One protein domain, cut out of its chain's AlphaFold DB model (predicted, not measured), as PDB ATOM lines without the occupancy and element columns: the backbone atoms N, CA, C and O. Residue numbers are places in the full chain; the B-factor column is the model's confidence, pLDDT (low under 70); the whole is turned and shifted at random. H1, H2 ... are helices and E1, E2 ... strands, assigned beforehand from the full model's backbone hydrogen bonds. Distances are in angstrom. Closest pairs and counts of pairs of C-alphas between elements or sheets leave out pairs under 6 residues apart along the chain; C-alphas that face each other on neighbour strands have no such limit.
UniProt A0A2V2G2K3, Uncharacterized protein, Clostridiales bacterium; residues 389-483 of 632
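Overview. This is residues 389 to 483 of the 632 residues of an uncharacterized protein of Clostridiales bacterium (UniProt A0A2V2G2K3). A twisted sheet of four strands has two short helices, H2 and H3, over one face, while H1 sits away from the sheet's middle and only grazes it with its last two residues, 398 to 399. The printed part has 95 residues, with H1 H2 E1 E2 E3 E4 H3 along the chain; the class is mixed, helices and strands. The antiparallel sheet, E1 - E2 - E3 - E4, is a meander, each strand the antiparallel neighbour of the one before. The whole is compact, with a radius of gyration of the C-alphas of 13.1 A and spans of 36 by 29 by 20 A.

Arrangement. H1, residues 389 to 399, only grazes the sheet; the C-alphas of Thr 399 and Tyr 431 are 6.7 A apart. H2, residues 412 to 417, is on the sheet over E1, residues 423 to 427, at a height of 8.3 A, along the strands. E1 and E2, residues 430 to 437, form a hairpin, with N 425 and O 432 2.8 A apart. E2 and E3, residues 444 to 451, form another, with N 433 and O 448 2.8 A apart. E3 and E4, residues 460 to 466, form a third, with N 447 and O 465 2.9 A apart. H3, residues 474 to 482, is on the same face as H2, at a height of 9.5 A. In H1, H2 and H3 every O i to N i+4 pair is within hydrogen-bond range.

Along the chain. H1 begins at C-alpha 389 (291.641, 273.058, 233.386) and is 15.6 A long. E2 measures 21.9 A, E3 23.2 A and E4 18.4 A. H3, 12.1 A long, ends at C-alpha 482 (279.672, 300.767, 221.686).

Size, cuts and confidence. The C-alphas farthest apart, those of Arg 441 and Tyr 456, are 41.0 A apart. The printed part has no cut. The link from H1 to H2 is long. Residues 439 to 442 have pLDDT under 70.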
ATOM      1  N   LYS A 389     291.252 271.630 233.393       92.31
ATOM      2  CA  LYS A 389     291.641 273.058 233.386       92.31
ATOM      3  C   LYS A 389     292.031 273.584 232.001       92.31
ATOM      4  O   LYS A 389     291.652 274.694 231.645       92.31
ATOM      5  N   LEU A 390     292.697 272.748 231.201       93.81
ATOM      6  CA  LEU A 390     293.108 273.075 229.834       93.81
ATOM      7  C   LEU A 390     291.934 273.541 228.954       93.81
ATOM      8  O   LEU A 390     292.107 274.433 228.130       93.81
ATOM      9  N   TYR A 391     290.730 272.983 229.128       94.88
ATOM     10  CA  TYR A 391     289.567 273.413 228.348       94.88
ATOM     11  C   TYR A 391     289.074 274.808 228.724       94.88
ATOM     12  O   TYR A 391     288.619 275.542 227.848       94.88
ATOM     13  N   LEU A 392     289.181 275.181 230.000       94.06
ATOM     14  CA  LEU A 392     288.815 276.514 230.477       94.06
ATOM     15  C   LEU A 392     289.843 277.554 230.021       94.06
ATOM     16  O   LEU A 392     289.477 278.641 229.583       94.06
ATOM     17  N   GLU A 393     291.130 277.212 230.080       93.62
ATOM     18  CA  GLU A 393     292.223 278.058 229.590       93.62
ATOM     19  C   GLU A 393     292.113 278.304 228.083       93.62
ATOM     20  O   GLU A 393     292.156 279.454 227.641       93.62
ATOM     21  N   GLU A 394     291.887 277.248 227.299       93.38
ATOM     22  CA  GLU A 394     291.732 277.364 225.850       93.38
ATOM     23  C   GLU A 394     290.461 278.139 225.480       93.38
ATOM     24  O   GLU A 394     290.488 278.972 224.577       93.38
ATOM     25  N   PHE A 395     289.359 277.952 226.213       94.88
ATOM     26  CA  PHE A 395     288.149 278.751 226.023       94.88
ATOM     27  C   PHE A 395     288.396 280.245 226.254       94.88
ATOM     28  O   PHE A 395     288.043 281.059 225.394       94.88
ATOM     29  N   LYS A 396     289.034 280.608 227.376       93.88
ATOM     30  CA  LYS A 396     289.389 282.001 227.691       93.88
ATOM     31  C   LYS A 396     290.285 282.591 226.603       93.88
ATOM     32  O   LYS A 396     290.029 283.692 226.127       93.88
ATOM     33  N   LYS A 397     291.279 281.830 226.144       92.12
ATOM     34  CA  LYS A 397     292.197 282.242 225.074       92.12
ATOM     35  C   LYS A 397     291.496 282.437 223.724       92.12
ATOM     36  O   LYS A 397     291.802 283.394 223.022       92.12
ATOM     37  N   GLN A 398     290.566 281.558 223.355       91.62
ATOM     38  CA  GLN A 398     289.871 281.605 222.060       91.62
ATOM     39  C   GLN A 398     288.757 282.648 221.992       91.62
ATOM     40  O   GLN A 398     288.423 283.124 220.904       91.62
ATOM     41  N   THR A 399     288.133 282.955 223.127       94.31
ATOM     42  CA  THR A 399     286.942 283.814 223.172       94.31
ATOM     43  C   THR A 399     287.211 285.177 223.795       94.31
ATOM     44  O   THR A 399     286.483 286.121 223.506       94.31
ATOM     45  N   GLY A 400     288.232 285.307 224.644       94.56
ATOM     46  CA  GLY A 400     288.444 286.485 225.490       94.56
ATOM     47  C   GLY A 400     287.395 286.640 226.597       94.56
ATOM     48  O   GLY A 400     287.426 287.631 227.324       94.56
ATOM     49  N   LEU A 401     286.456 285.695 226.720       96.31
ATOM     50  CA  LEU A 401     285.421 285.704 227.746       96.31
ATOM     51  C   LEU A 401     285.934 285.038 229.032       96.31
ATOM     52  O   LEU A 401     286.731 284.103 228.949       96.31
ATOM     53  N   PRO A 402     285.456 285.472 230.211       94.94
ATOM     54  CA  PRO A 402     285.691 284.780 231.480       94.94
ATOM     55  C   PRO A 402     285.231 283.312 231.455       94.94
ATOM     56  O   PRO A 402     284.332 282.946 230.697       94.94
ATOM     57  N   GLU A 403     285.824 282.446 232.283       94.62
ATOM     58  CA  GLU A 403     285.508 281.004 232.278       94.62
ATOM     59  C   GLU A 403     284.066 280.691 232.685       94.62
ATOM     60  O   GLU A 403     283.522 279.665 232.283       94.62
ATOM     61  N   GLU A 404     283.419 281.611 233.390       93.62
ATOM     62  CA  GLU A 404     282.021 281.556 233.790       93.62
ATOM     63  C   GLU A 404     281.085 281.442 232.583       93.62
ATOM     64  O   GLU A 404     279.966 280.969 232.747       93.62
ATOM     65  N   PHE A 405     281.540 281.770 231.365       95.19
ATOM     66  CA  PHE A 405     280.820 281.581 230.097       95.19
ATOM     67  C   PHE A 405     281.035 280.204 229.440       95.19
ATOM     68  O   PHE A 405     280.371 279.876 228.454       95.19
ATOM     69  N   TYR A 406     281.912 279.347 229.972       95.50
ATOM     70  CA  TYR A 406     282.247 278.054 229.371       95.50
ATOM     71  C   TYR A 406     281.046 277.095 229.270       95.50
ATOM     72  O   TYR A 406     280.510 276.625 230.275       95.50
ATOM     73  N   GLY A 407     280.618 276.784 228.045       94.00
ATOM     74  CA  GLY A 407     279.413 275.979 227.790       94.00
ATOM     75  C   GLY A 407     278.108 276.780 227.711       94.00
ATOM     76  O   GLY A 407     277.054 276.171 227.575       94.00
ATOM     77  N   GLY A 408     278.174 278.114 227.756       94.94
ATOM     78  CA  GLY A 408     277.036 279.030 227.608       94.94
ATOM     79  C   GLY A 408     276.740 279.473 226.167       94.94
ATOM     80  O   GLY A 408     276.102 280.502 225.972       94.94
ATOM     81  N   GLU A 409     277.227 278.755 225.152       95.56
ATOM     82  CA  GLU A 409     277.046 279.141 223.746       95.56
ATOM     83  C   GLU A 409     275.575 279.043 223.314       95.56
ATOM     84  O   GLU A 409     274.936 278.005 223.490       95.56
ATOM     85  N   CYS A 410     275.036 280.101 222.714       94.56
ATOM     86  CA  CYS A 410     273.660 280.177 222.239       94.56
ATOM     87  C   CYS A 410     273.547 280.948 220.911       94.56
ATOM     88  O   CYS A 410     274.495 281.571 220.420       94.56
ATOM     89  N   SER A 411     272.366 280.894 220.288       92.31
ATOM     90  CA  SER A 411     272.074 281.708 219.106       92.31
ATOM     91  C   SER A 411     271.911 283.182 219.482       92.31
ATOM     92  O   SER A 411     271.515 283.509 220.599       92.31
ATOM     93  N   LEU A 412     272.138 284.087 218.526       91.19
ATOM     94  CA  LEU A 412     271.975 285.529 218.743       91.19
ATOM     95  C   LEU A 412     270.556 285.884 219.216       91.19
ATOM     96  O   LEU A 412     270.371 286.745 220.073       91.19
ATOM     97  N   LEU A 413     269.554 285.188 218.677       88.31
ATOM     98  CA  LEU A 413     268.159 285.363 219.061       88.31
ATOM     99  C   LEU A 413     267.903 284.889 220.499       88.31
ATOM    100  O   LEU A 413     267.216 285.575 221.253       88.31
ATOM    101  N   SER A 414     268.490 283.756 220.899       90.31
ATOM    102  CA  SER A 414     268.407 283.259 222.277       90.31
ATOM    103  C   SER A 414     269.092 284.219 223.254       90.31
ATOM    104  O   SER A 414     268.488 284.598 224.254       90.31
ATOM    105  N   LEU A 415     270.283 284.724 222.915       92.75
ATOM    106  CA  LEU A 415     270.977 285.747 223.704       92.75
ATOM    107  C   LEU A 415     270.099 286.996 223.901       92.75
ATOM    108  O   LEU A 415     269.985 287.519 225.008       92.75
ATOM    109  N   LYS A 416     269.433 287.450 222.830       89.31
ATOM    110  CA  LYS A 416     268.561 288.632 222.849       89.31
ATOM    111  C   LYS A 416     267.289 288.432 223.685       89.31
ATOM    112  O   LYS A 416     266.860 289.362 224.377       89.31
ATOM    113  N   ASN A 417     266.672 287.257 223.577       87.06
ATOM    114  CA  ASN A 417     265.327 287.002 224.093       87.06
ATOM    115  C   ASN A 417     265.338 286.268 225.438       87.06
ATOM    116  O   ASN A 417     264.672 286.720 226.367       87.06
ATOM    117  N   ALA A 418     266.092 285.169 225.547       87.69
ATOM    118  CA  ALA A 418     266.119 284.301 226.722       87.69
ATOM    119  C   ALA A 418     266.974 284.870 227.859       87.69
ATOM    120  O   ALA A 418     266.635 284.656 229.018       87.69
ATOM    121  N   LYS A 419     268.042 285.620 227.531       88.94
ATOM    122  CA  LYS A 419     268.874 286.356 228.505       88.94
ATOM    123  C   LYS A 419     269.362 285.453 229.649       88.94
ATOM    124  O   LYS A 419     269.321 285.826 230.816       88.94
ATOM    125  N   VAL A 420     269.761 284.231 229.297       91.31
ATOM    126  CA  VAL A 420     270.283 283.254 230.257       91.31
ATOM    127  C   VAL A 420     271.613 283.770 230.790       91.31
ATOM    128  O   VAL A 420     272.457 284.198 230.001       91.31
ATOM    129  N   ASP A 421     271.795 283.738 232.106       92.19
ATOM    130  CA  ASP A 421     273.018 284.228 232.733       92.19
ATOM    131  C   ASP A 421     274.264 283.463 232.242       92.19
ATOM    132  O   ASP A 421     274.212 282.261 231.950       92.19
ATOM    133  N   TYR A 422     275.374 284.186 232.109       94.56
ATOM    134  CA  TYR A 422     276.635 283.725 231.524       94.56
ATOM    135  C   TYR A 422     276.475 282.961 230.199       94.56
ATOM    136  O   TYR A 422     277.074 281.894 229.994       94.56
ATOM    137  N   SER A 423     275.668 283.507 229.287       96.69
ATOM    138  CA  SER A 423     275.507 282.994 227.923       96.69
ATOM    139  C   SER A 423     276.209 283.878 226.898       96.69
ATOM    140  O   SER A 423     276.453 285.062 227.131       96.69
ATOM    141  N   TYR A 424     276.574 283.311 225.752       97.25
ATOM    142  CA  TYR A 424     277.233 284.059 224.687       97.25
ATOM    143  C   TYR A 424     276.865 283.542 223.299       97.25
ATOM    144  O   TYR A 424     276.589 282.364 223.106       97.25
ATOM    145  N   CYS A 425     276.925 284.416 222.300       95.94
ATOM    146  CA  CYS A 425     276.764 284.079 220.895       95.94
ATOM    147  C   CYS A 425     278.042 284.413 220.120       95.94
ATOM    148  O   CYS A 425     278.623 285.485 220.295       95.94
ATOM    149  N   LYS A 426     278.456 283.507 219.229       94.50
ATOM    150  CA  LYS A 426     279.579 283.707 218.311       94.50
ATOM    151  C   LYS A 426     279.101 284.250 216.960       94.50
ATOM    152  O   LYS A 426     278.265 283.641 216.298       94.50
ATOM    153  N   ILE A 427     279.701 285.350 216.514       92.62
ATOM    154  CA  ILE A 427     279.482 285.995 215.214       92.62
ATOM    155  C   ILE A 427     280.834 286.162 214.513       92.62
ATOM    156  O   ILE A 427     281.570 287.118 214.757       92.62
ATOM    157  N   GLY A 428     281.195 285.209 213.649       89.50
ATOM    158  CA  GLY A 428     282.534 285.175 213.049       89.50
ATOM    159  C   GLY A 428     283.616 285.056 214.130       89.50
ATOM    160  O   GLY A 428     283.638 284.067 214.864       89.50
ATOM    161  N   ASN A 429     284.477 286.073 214.246       91.12
ATOM    162  CA  ASN A 429     285.507 286.188 215.293       91.12
ATOM    163  C   ASN A 429     285.091 287.109 216.462       91.12
ATOM    164  O   ASN A 429     285.933 287.515 217.259       91.12
ATOM    165  N   THR A 430     283.812 287.487 216.537       94.25
ATOM    166  CA  THR A 430     283.243 288.312 217.612       94.25
ATOM    167  C   THR A 430     282.389 287.443 218.529       94.25
ATOM    168  O   THR A 430     281.648 286.589 218.044       94.25
ATOM    169  N   TYR A 431     282.444 287.681 219.836       96.56
ATOM    170  CA  TYR A 431     281.567 287.046 220.814       96.56
ATOM    171  C   TYR A 431     280.765 288.118 221.545       96.56
ATOM    172  O   TYR A 431     281.335 289.064 222.082       96.56
ATOM    173  N   LEU A 432     279.442 287.970 221.547       97.19
ATOM    174  CA  LEU A 432     278.524 288.781 222.343       97.19
ATOM    175  C   LEU A 432     278.105 287.965 223.556       97.19
ATOM    176  O   LEU A 432     277.580 286.871 223.393       97.19
ATOM    177  N   ALA A 433     278.330 288.491 224.747       97.50
ATOM    178  CA  ALA A 433     278.163 287.789 226.006       97.50
ATOM    179  C   ALA A 433     277.208 288.554 226.926       97.50
ATOM    180  O   ALA A 433     277.317 289.770 227.079       97.50
ATOM    181  N   PHE A 434     276.269 287.834 227.528       97.06
ATOM    182  CA  PHE A 434     275.298 288.343 228.483       97.06
ATOM    183  C   PHE A 434     275.544 287.699 229.845       97.06
ATOM    184  O   PHE A 434     275.638 286.475 229.942       97.06
ATOM    185  N   TYR A 435     275.616 288.519 230.888       95.31
ATOM    186  CA  TYR A 435     275.725 288.043 232.263       95.31
ATOM    187  C   TYR A 435     275.113 289.036 233.247       95.31
ATOM    188  O   TYR A 435     274.915 290.210 232.922       95.31
ATOM    189  N   THR A 436     274.825 288.568 234.453       91.31
ATOM    190  CA  THR A 436     274.373 289.378 235.581       91.31
ATOM    191  C   THR A 436     275.447 289.431 236.660       91.31
ATOM    192  O   THR A 436     276.004 288.407 237.049       91.31
ATOM    193  N   GLN A 437     275.747 290.635 237.149       83.38
ATOM    194  CA  GLN A 437     276.583 290.815 238.336       83.38
ATOM    195  C   GLN A 437     275.693 291.019 239.559       83.38
ATOM    196  O   GLN A 437     274.835 291.911 239.556       83.38
ATOM    197  N   ASP A 438     275.940 290.225 240.601       70.69
ATOM    198  CA  ASP A 438     275.316 290.411 241.907       70.69
ATOM    199  C   ASP A 438     275.882 291.682 242.560       70.69
ATOM    200  O   ASP A 438     277.091 291.837 242.759       70.69
ATOM    201  N   TRP A 439     274.987 292.620 242.854       56.00
ATOM    202  CA  TRP A 439     275.273 293.847 243.592       56.00
ATOM    203  C   TRP A 439     274.421 293.911 244.867       56.00
ATOM    204  O   TRP A 439     273.732 294.899 245.141       56.00
ATOM    205  N   GLY A 440     274.424 292.825 245.641       66.06
ATOM    206  CA  GLY A 440     273.902 292.712 247.003       66.06
ATOM    207  C   GLY A 440     272.375 292.688 247.132       66.06
ATOM    208  O   GLY A 440     271.855 291.950 247.966       66.06
ATOM    209  N   ARG A 441     271.635 293.505 246.365       55.09
ATOM    210  CA  ARG A 441     270.155 293.570 246.389       55.09
ATOM    211  C   ARG A 441     269.477 293.575 245.015       55.09
ATOM    212  O   ARG A 441     268.266 293.385 244.965       55.09
ATOM    213  N   THR A 442     270.205 293.809 243.921       65.00
ATOM    214  CA  THR A 442     269.645 293.796 242.558       65.00
ATOM    215  C   THR A 442     270.677 293.295 241.558       65.00
ATOM    216  O   THR A 442     271.734 293.918 241.424       65.00
ATOM    217  N   ASP A 443     270.333 292.246 240.815       76.62
ATOM    218  CA  ASP A 443     271.138 291.757 239.698       76.62
ATOM    219  C   ASP A 443     271.173 292.807 238.585       76.62
ATOM    220  O   ASP A 443     270.133 293.233 238.069       76.62
ATOM    221  N   LYS A 444     272.377 293.251 238.217       86.62
ATOM    222  CA  LYS A 444     272.560 294.182 237.099       86.62
ATOM    223  C   LYS A 444     272.973 293.399 235.855       86.62
ATOM    224  O   LYS A 444     274.027 292.764 235.885       86.62
ATOM    225  N   PRO A 445     272.188 293.440 234.767       93.38
ATOM    226  CA  PRO A 445     272.545 292.773 233.522       93.38
ATOM    227  C   PRO A 445     273.614 293.565 232.759       93.38
ATOM    228  O   PRO A 445     273.547 294.792 232.680       93.38
ATOM    229  N   TYR A 446     274.568 292.862 232.157       95.44
ATOM    230  CA  TYR A 446     275.666 293.410 231.362       95.44
ATOM    231  C   TYR A 446     275.701 292.772 229.973       95.44
ATOM    232  O   TYR A 446     275.385 291.594 229.793       95.44
ATOM    233  N   LEU A 447     276.115 293.570 228.987       97.38
ATOM    234  CA  LEU A 447     276.489 293.093 227.661       97.38
ATOM    235  C   LEU A 447     277.989 293.316 227.476       97.38
ATOM    236  O   LEU A 447     278.468 294.452 227.522       97.38
ATOM    237  N   MET A 448     278.705 292.230 227.224       97.75
ATOM    238  CA  MET A 448     280.120 292.221 226.887       97.75
ATOM    239  C   MET A 448     280.289 291.841 225.419       97.75
ATOM    240  O   MET A 448     279.565 290.996 224.893       97.75
ATOM    241  N   MET A 449     281.260 292.455 224.755       97.81
ATOM    242  CA  MET A 449     281.687 292.040 223.428       97.81
ATOM    243  C   MET A 449     283.197 291.880 223.386       97.81
ATOM    244  O   MET A 449     283.933 292.800 223.746       97.81
ATOM    245  N   THR A 450     283.651 290.738 222.889       97.62
ATOM    246  CA  THR A 450     285.056 290.488 222.564       97.62
ATOM    247  C   THR A 450     285.205 290.236 221.070       97.62
ATOM    248  O   THR A 450     284.273 289.769 220.406       97.62
ATOM    249  N   ARG A 451     286.361 290.571 220.504       95.62
ATOM    250  CA  ARG A 451     286.641 290.386 219.077       95.62
ATOM    251  C   ARG A 451     288.109 290.074 218.855       95.62
ATOM    252  O   ARG A 451     288.968 290.732 219.425       95.62
ATOM    253  N   ALA A 452     288.383 289.112 217.983       93.12
ATOM    254  CA  ALA A 452     289.718 288.884 217.443       93.12
ATOM    255  C   ALA A 452     289.778 289.308 215.969       93.12
ATOM    256  O   ALA A 452     288.826 289.086 215.216       93.12
ATOM    257  N   GLU A 453     290.908 289.872 215.539       87.00
ATOM    258  CA  GLU A 453     291.147 290.201 214.123       87.00
ATOM    259  C   GLU A 453     291.110 288.947 213.237       87.00
ATOM    260  O   GLU A 453     290.532 288.935 212.151       87.00
ATOM    261  N   SER A 454     291.677 287.848 213.733       85.12
ATOM    262  CA  SER A 454     291.660 286.541 213.086       85.12
ATOM    263  C   SER A 454     291.519 285.432 214.125       85.12
ATOM    264  O   SER A 454     291.714 285.658 215.316       85.12
ATOM    265  N   ARG A 455     291.269 284.198 213.672       77.94
ATOM    266  CA  ARG A 455     291.243 283.006 214.543       77.94
ATOM    267  C   ARG A 455     292.569 282.708 215.262       77.94
ATOM    268  O   ARG A 455     292.595 281.823 216.107       77.94
ATOM    269  N   TYR A 456     293.654 283.383 214.879       80.19
ATOM    270  CA  TYR A 456     294.992 283.215 215.449       80.19
ATOM    271  C   TYR A 456     295.403 284.370 216.371       80.19
ATOM    272  O   TYR A 456     296.413 284.256 217.061       80.19
ATOM    273  N   CYS A 457     294.645 285.470 216.381       86.75
ATOM    274  CA  CYS A 457     294.921 286.623 217.231       86.75
ATOM    275  C   CYS A 457     294.240 286.459 218.593       86.75
ATOM    276  O   CYS A 457     293.196 285.815 218.702       86.75
ATOM    277  N   THR A 458     294.817 287.074 219.626       87.50
ATOM    278  CA  THR A 458     294.186 287.115 220.950       87.50
ATOM    279  C   THR A 458     292.936 288.000 220.872       87.50
ATOM    280  O   THR A 458     293.041 289.117 220.364       87.50
ATOM    281  N   PRO A 459     291.757 287.536 221.322       93.44
ATOM    282  CA  PRO A 459     290.562 288.366 221.348       93.44
ATOM    283  C   PRO A 459     290.709 289.524 222.337       93.44
ATOM    284  O   PRO A 459     291.125 289.330 223.478       93.44
ATOM    285  N   GLU A 460     290.301 290.716 221.921       93.88
ATOM    286  CA  GLU A 460     290.270 291.912 222.756       93.88
ATOM    287  C   GLU A 460     288.846 292.212 223.220       93.88
ATOM    288  O   GLU A 460     287.866 291.945 222.517       93.88
ATOM    289  N   LYS A 461     288.717 292.792 224.417       96.50
ATOM    290  CA  LYS A 461     287.438 293.284 224.930       96.50
ATOM    291  C   LYS A 461     287.102 294.603 224.238       96.50
ATOM    292  O   LYS A 461     287.766 295.606 224.473       96.50
ATOM    293  N   VAL A 462     286.049 294.607 223.427       96.88
ATOM    294  CA  VAL A 462     285.580 295.808 222.723       96.88
ATOM    295  C   VAL A 462     284.760 296.690 223.659       96.88
ATOM    296  O   VAL A 462     284.975 297.897 223.725       96.88
ATOM    297  N   PHE A 463     283.837 296.093 224.417       97.62
ATOM    298  CA  PHE A 463     283.113 296.779 225.485       97.62
ATOM    299  C   PHE A 463     282.569 295.788 226.520       97.62
ATOM    300  O   PHE A 463     282.451 294.592 226.258       97.62
ATOM    301  N   ASP A 464     282.204 296.310 227.687       96.56
ATOM    302  CA  ASP A 464     281.528 295.603 228.778       96.56
ATOM    303  C   ASP A 464     280.711 296.643 229.550       96.56
ATOM    304  O   ASP A 464     281.273 297.512 230.219       96.56
ATOM    305  N   VAL A 465     279.398 296.674 229.311       95.94
ATOM    306  CA  VAL A 465     278.533 297.782 229.743       95.94
ATOM    307  C   VAL A 465     277.239 297.282 230.382       95.94
ATOM    308  O   VAL A 465     276.675 296.287 229.917       95.94
ATOM    309  N   PRO A 466     276.715 297.990 231.402       93.44
ATOM    310  CA  PRO A 466     275.433 297.649 232.001       93.44
ATOM    311  C   PRO A 466     274.279 297.906 231.023       93.44
ATOM    312  O   PRO A 466     274.265 298.894 230.279       93.44
ATOM    313  N   ILE A 467     273.276 297.033 231.053       92.88
ATOM    314  CA  ILE A 467     272.054 297.137 230.260       92.88
ATOM    315  C   ILE A 467     271.003 297.876 231.093       92.88
ATOM    316  O   ILE A 467     270.531 297.378 232.109       92.88
ATOM    317  N   GLY A 468     270.622 299.077 230.647       85.69
ATOM    318  CA  GLY A 468     269.628 299.896 231.348       85.69
ATOM    319  C   GLY A 468     268.197 299.364 231.223       85.69
ATOM    320  O   GLY A 468     267.516 299.177 232.223       85.69
ATOM    321  N   THR A 469     267.720 299.130 229.993       83.94
ATOM    322  CA  THR A 469     266.352 298.644 229.735       83.94
ATOM    323  C   THR A 469     266.303 297.668 228.562       83.94
ATOM    324  O   THR A 469     266.916 297.897 227.517       83.94
ATOM    325  N   PHE A 470     265.498 296.610 228.690       86.25
ATOM    326  CA  PHE A 470     265.273 295.604 227.644       86.25
ATOM    327  C   PHE A 470     264.167 296.004 226.655       86.25
ATOM    328  O   PHE A 470     263.206 295.270 226.439       86.25
ATOM    329  N   HIS A 471     264.293 297.177 226.040       83.19
ATOM    330  CA  HIS A 471     263.427 297.582 224.929       83.19
ATOM    331  C   HIS A 471     263.725 296.751 223.664       83.19
ATOM    332  O   HIS A 471     264.792 296.163 223.540       83.19
ATOM    333  N   ARG A 472     262.827 296.715 222.672       80.31
ATOM    334  CA  ARG A 472     262.940 295.835 221.482       80.31
ATOM    335  C   ARG A 472     264.286 295.877 220.736       80.31
ATOM    336  O   ARG A 472     264.689 294.876 220.141       80.31
ATOM    337  N   THR A 473     264.952 297.030 220.736       86.88
ATOM    338  CA  THR A 473     266.238 297.259 220.057       86.88
ATOM    339  C   THR A 473     267.424 297.319 221.022       86.88
ATOM    340  O   THR A 473     268.444 297.901 220.668       86.88
ATOM    341  N   TRP A 474     267.289 296.833 222.262       91.75
ATOM    342  CA  TRP A 474     268.297 297.031 223.311       91.75
ATOM    343  C   TRP A 474     269.685 296.548 222.877       91.75
ATOM    344  O   TRP A 474     270.654 297.294 222.996       91.75
ATOM    345  N   LEU A 475     269.757 295.344 222.305       94.19
ATOM    346  CA  LEU A 475     271.003 294.718 221.877       94.19
ATOM    347  C   LEU A 475     271.601 295.476 220.692       94.19
ATOM    348  O   LEU A 475     272.759 295.885 220.737       94.19
ATOM    349  N   GLU A 476     270.793 295.736 219.662       94.06
ATOM    350  CA  GLU A 476     271.242 296.439 218.461       94.06
ATOM    351  C   GLU A 476     271.715 297.856 218.780       94.06
ATOM    352  O   GLU A 476     272.732 298.305 218.256       94.06
ATOM    353  N   LYS A 477     270.993 298.557 219.660       93.38
ATOM    354  CA  LYS A 477     271.321 299.918 220.071       93.38
ATOM    355  C   LYS A 477     272.642 299.949 220.827       93.38
ATOM    356  O   LYS A 477     273.494 300.752 220.457       93.38
ATOM    357  N   ILE A 478     272.834 299.080 221.825       96.06
ATOM    358  CA  ILE A 478     274.084 299.034 222.597       96.06
ATOM    359  C   ILE A 478     275.259 298.705 221.679       96.06
ATOM    360  O   ILE A 478     276.226 299.461 221.661       96.06
ATOM    361  N   VAL A 479     275.149 297.652 220.864       96.12
ATOM    362  CA  VAL A 479     276.206 297.282 219.912       96.12
ATOM    363  C   VAL A 479     276.495 298.447 218.964       96.12
ATOM    364  O   VAL A 479     277.641 298.856 218.855       96.12
ATOM    365  N   SER A 480     275.476 299.071 218.366       94.62
ATOM    366  CA  SER A 480     275.688 300.197 217.442       94.62
ATOM    367  C   SER A 480     276.348 301.429 218.070       94.62
ATOM    368  O   SER A 480     276.950 302.223 217.358       94.62
ATOM    369  N   GLN A 481     276.203 301.616 219.384       94.81
ATOM    370  CA  GLN A 481     276.772 302.749 220.115       94.81
ATOM    371  C   GLN A 481     278.162 302.457 220.683       94.81
ATOM    372  O   GLN A 481     278.907 303.396 220.955       94.81
ATOM    373  N   LYS A 482     278.472 301.184 220.950       96.44
ATOM    374  CA  LYS A 482     279.672 300.767 221.686       96.44
ATOM    375  C   LYS A 482     280.687 300.024 220.827       96.44
ATOM    376  O   LYS A 482     281.846 299.960 221.214       96.44
ATOM    377  N   ASP A 483     280.281 299.487 219.681       96.00
ATOM    378  CA  ASP A 483     281.185 298.872 218.715       96.00
ATOM    379  C   ASP A 483     281.704 299.922 217.717       96.00
ATOM    380  O   ASP A 483     280.936 300.378 216.865       96.00
TER     381      ASP A 483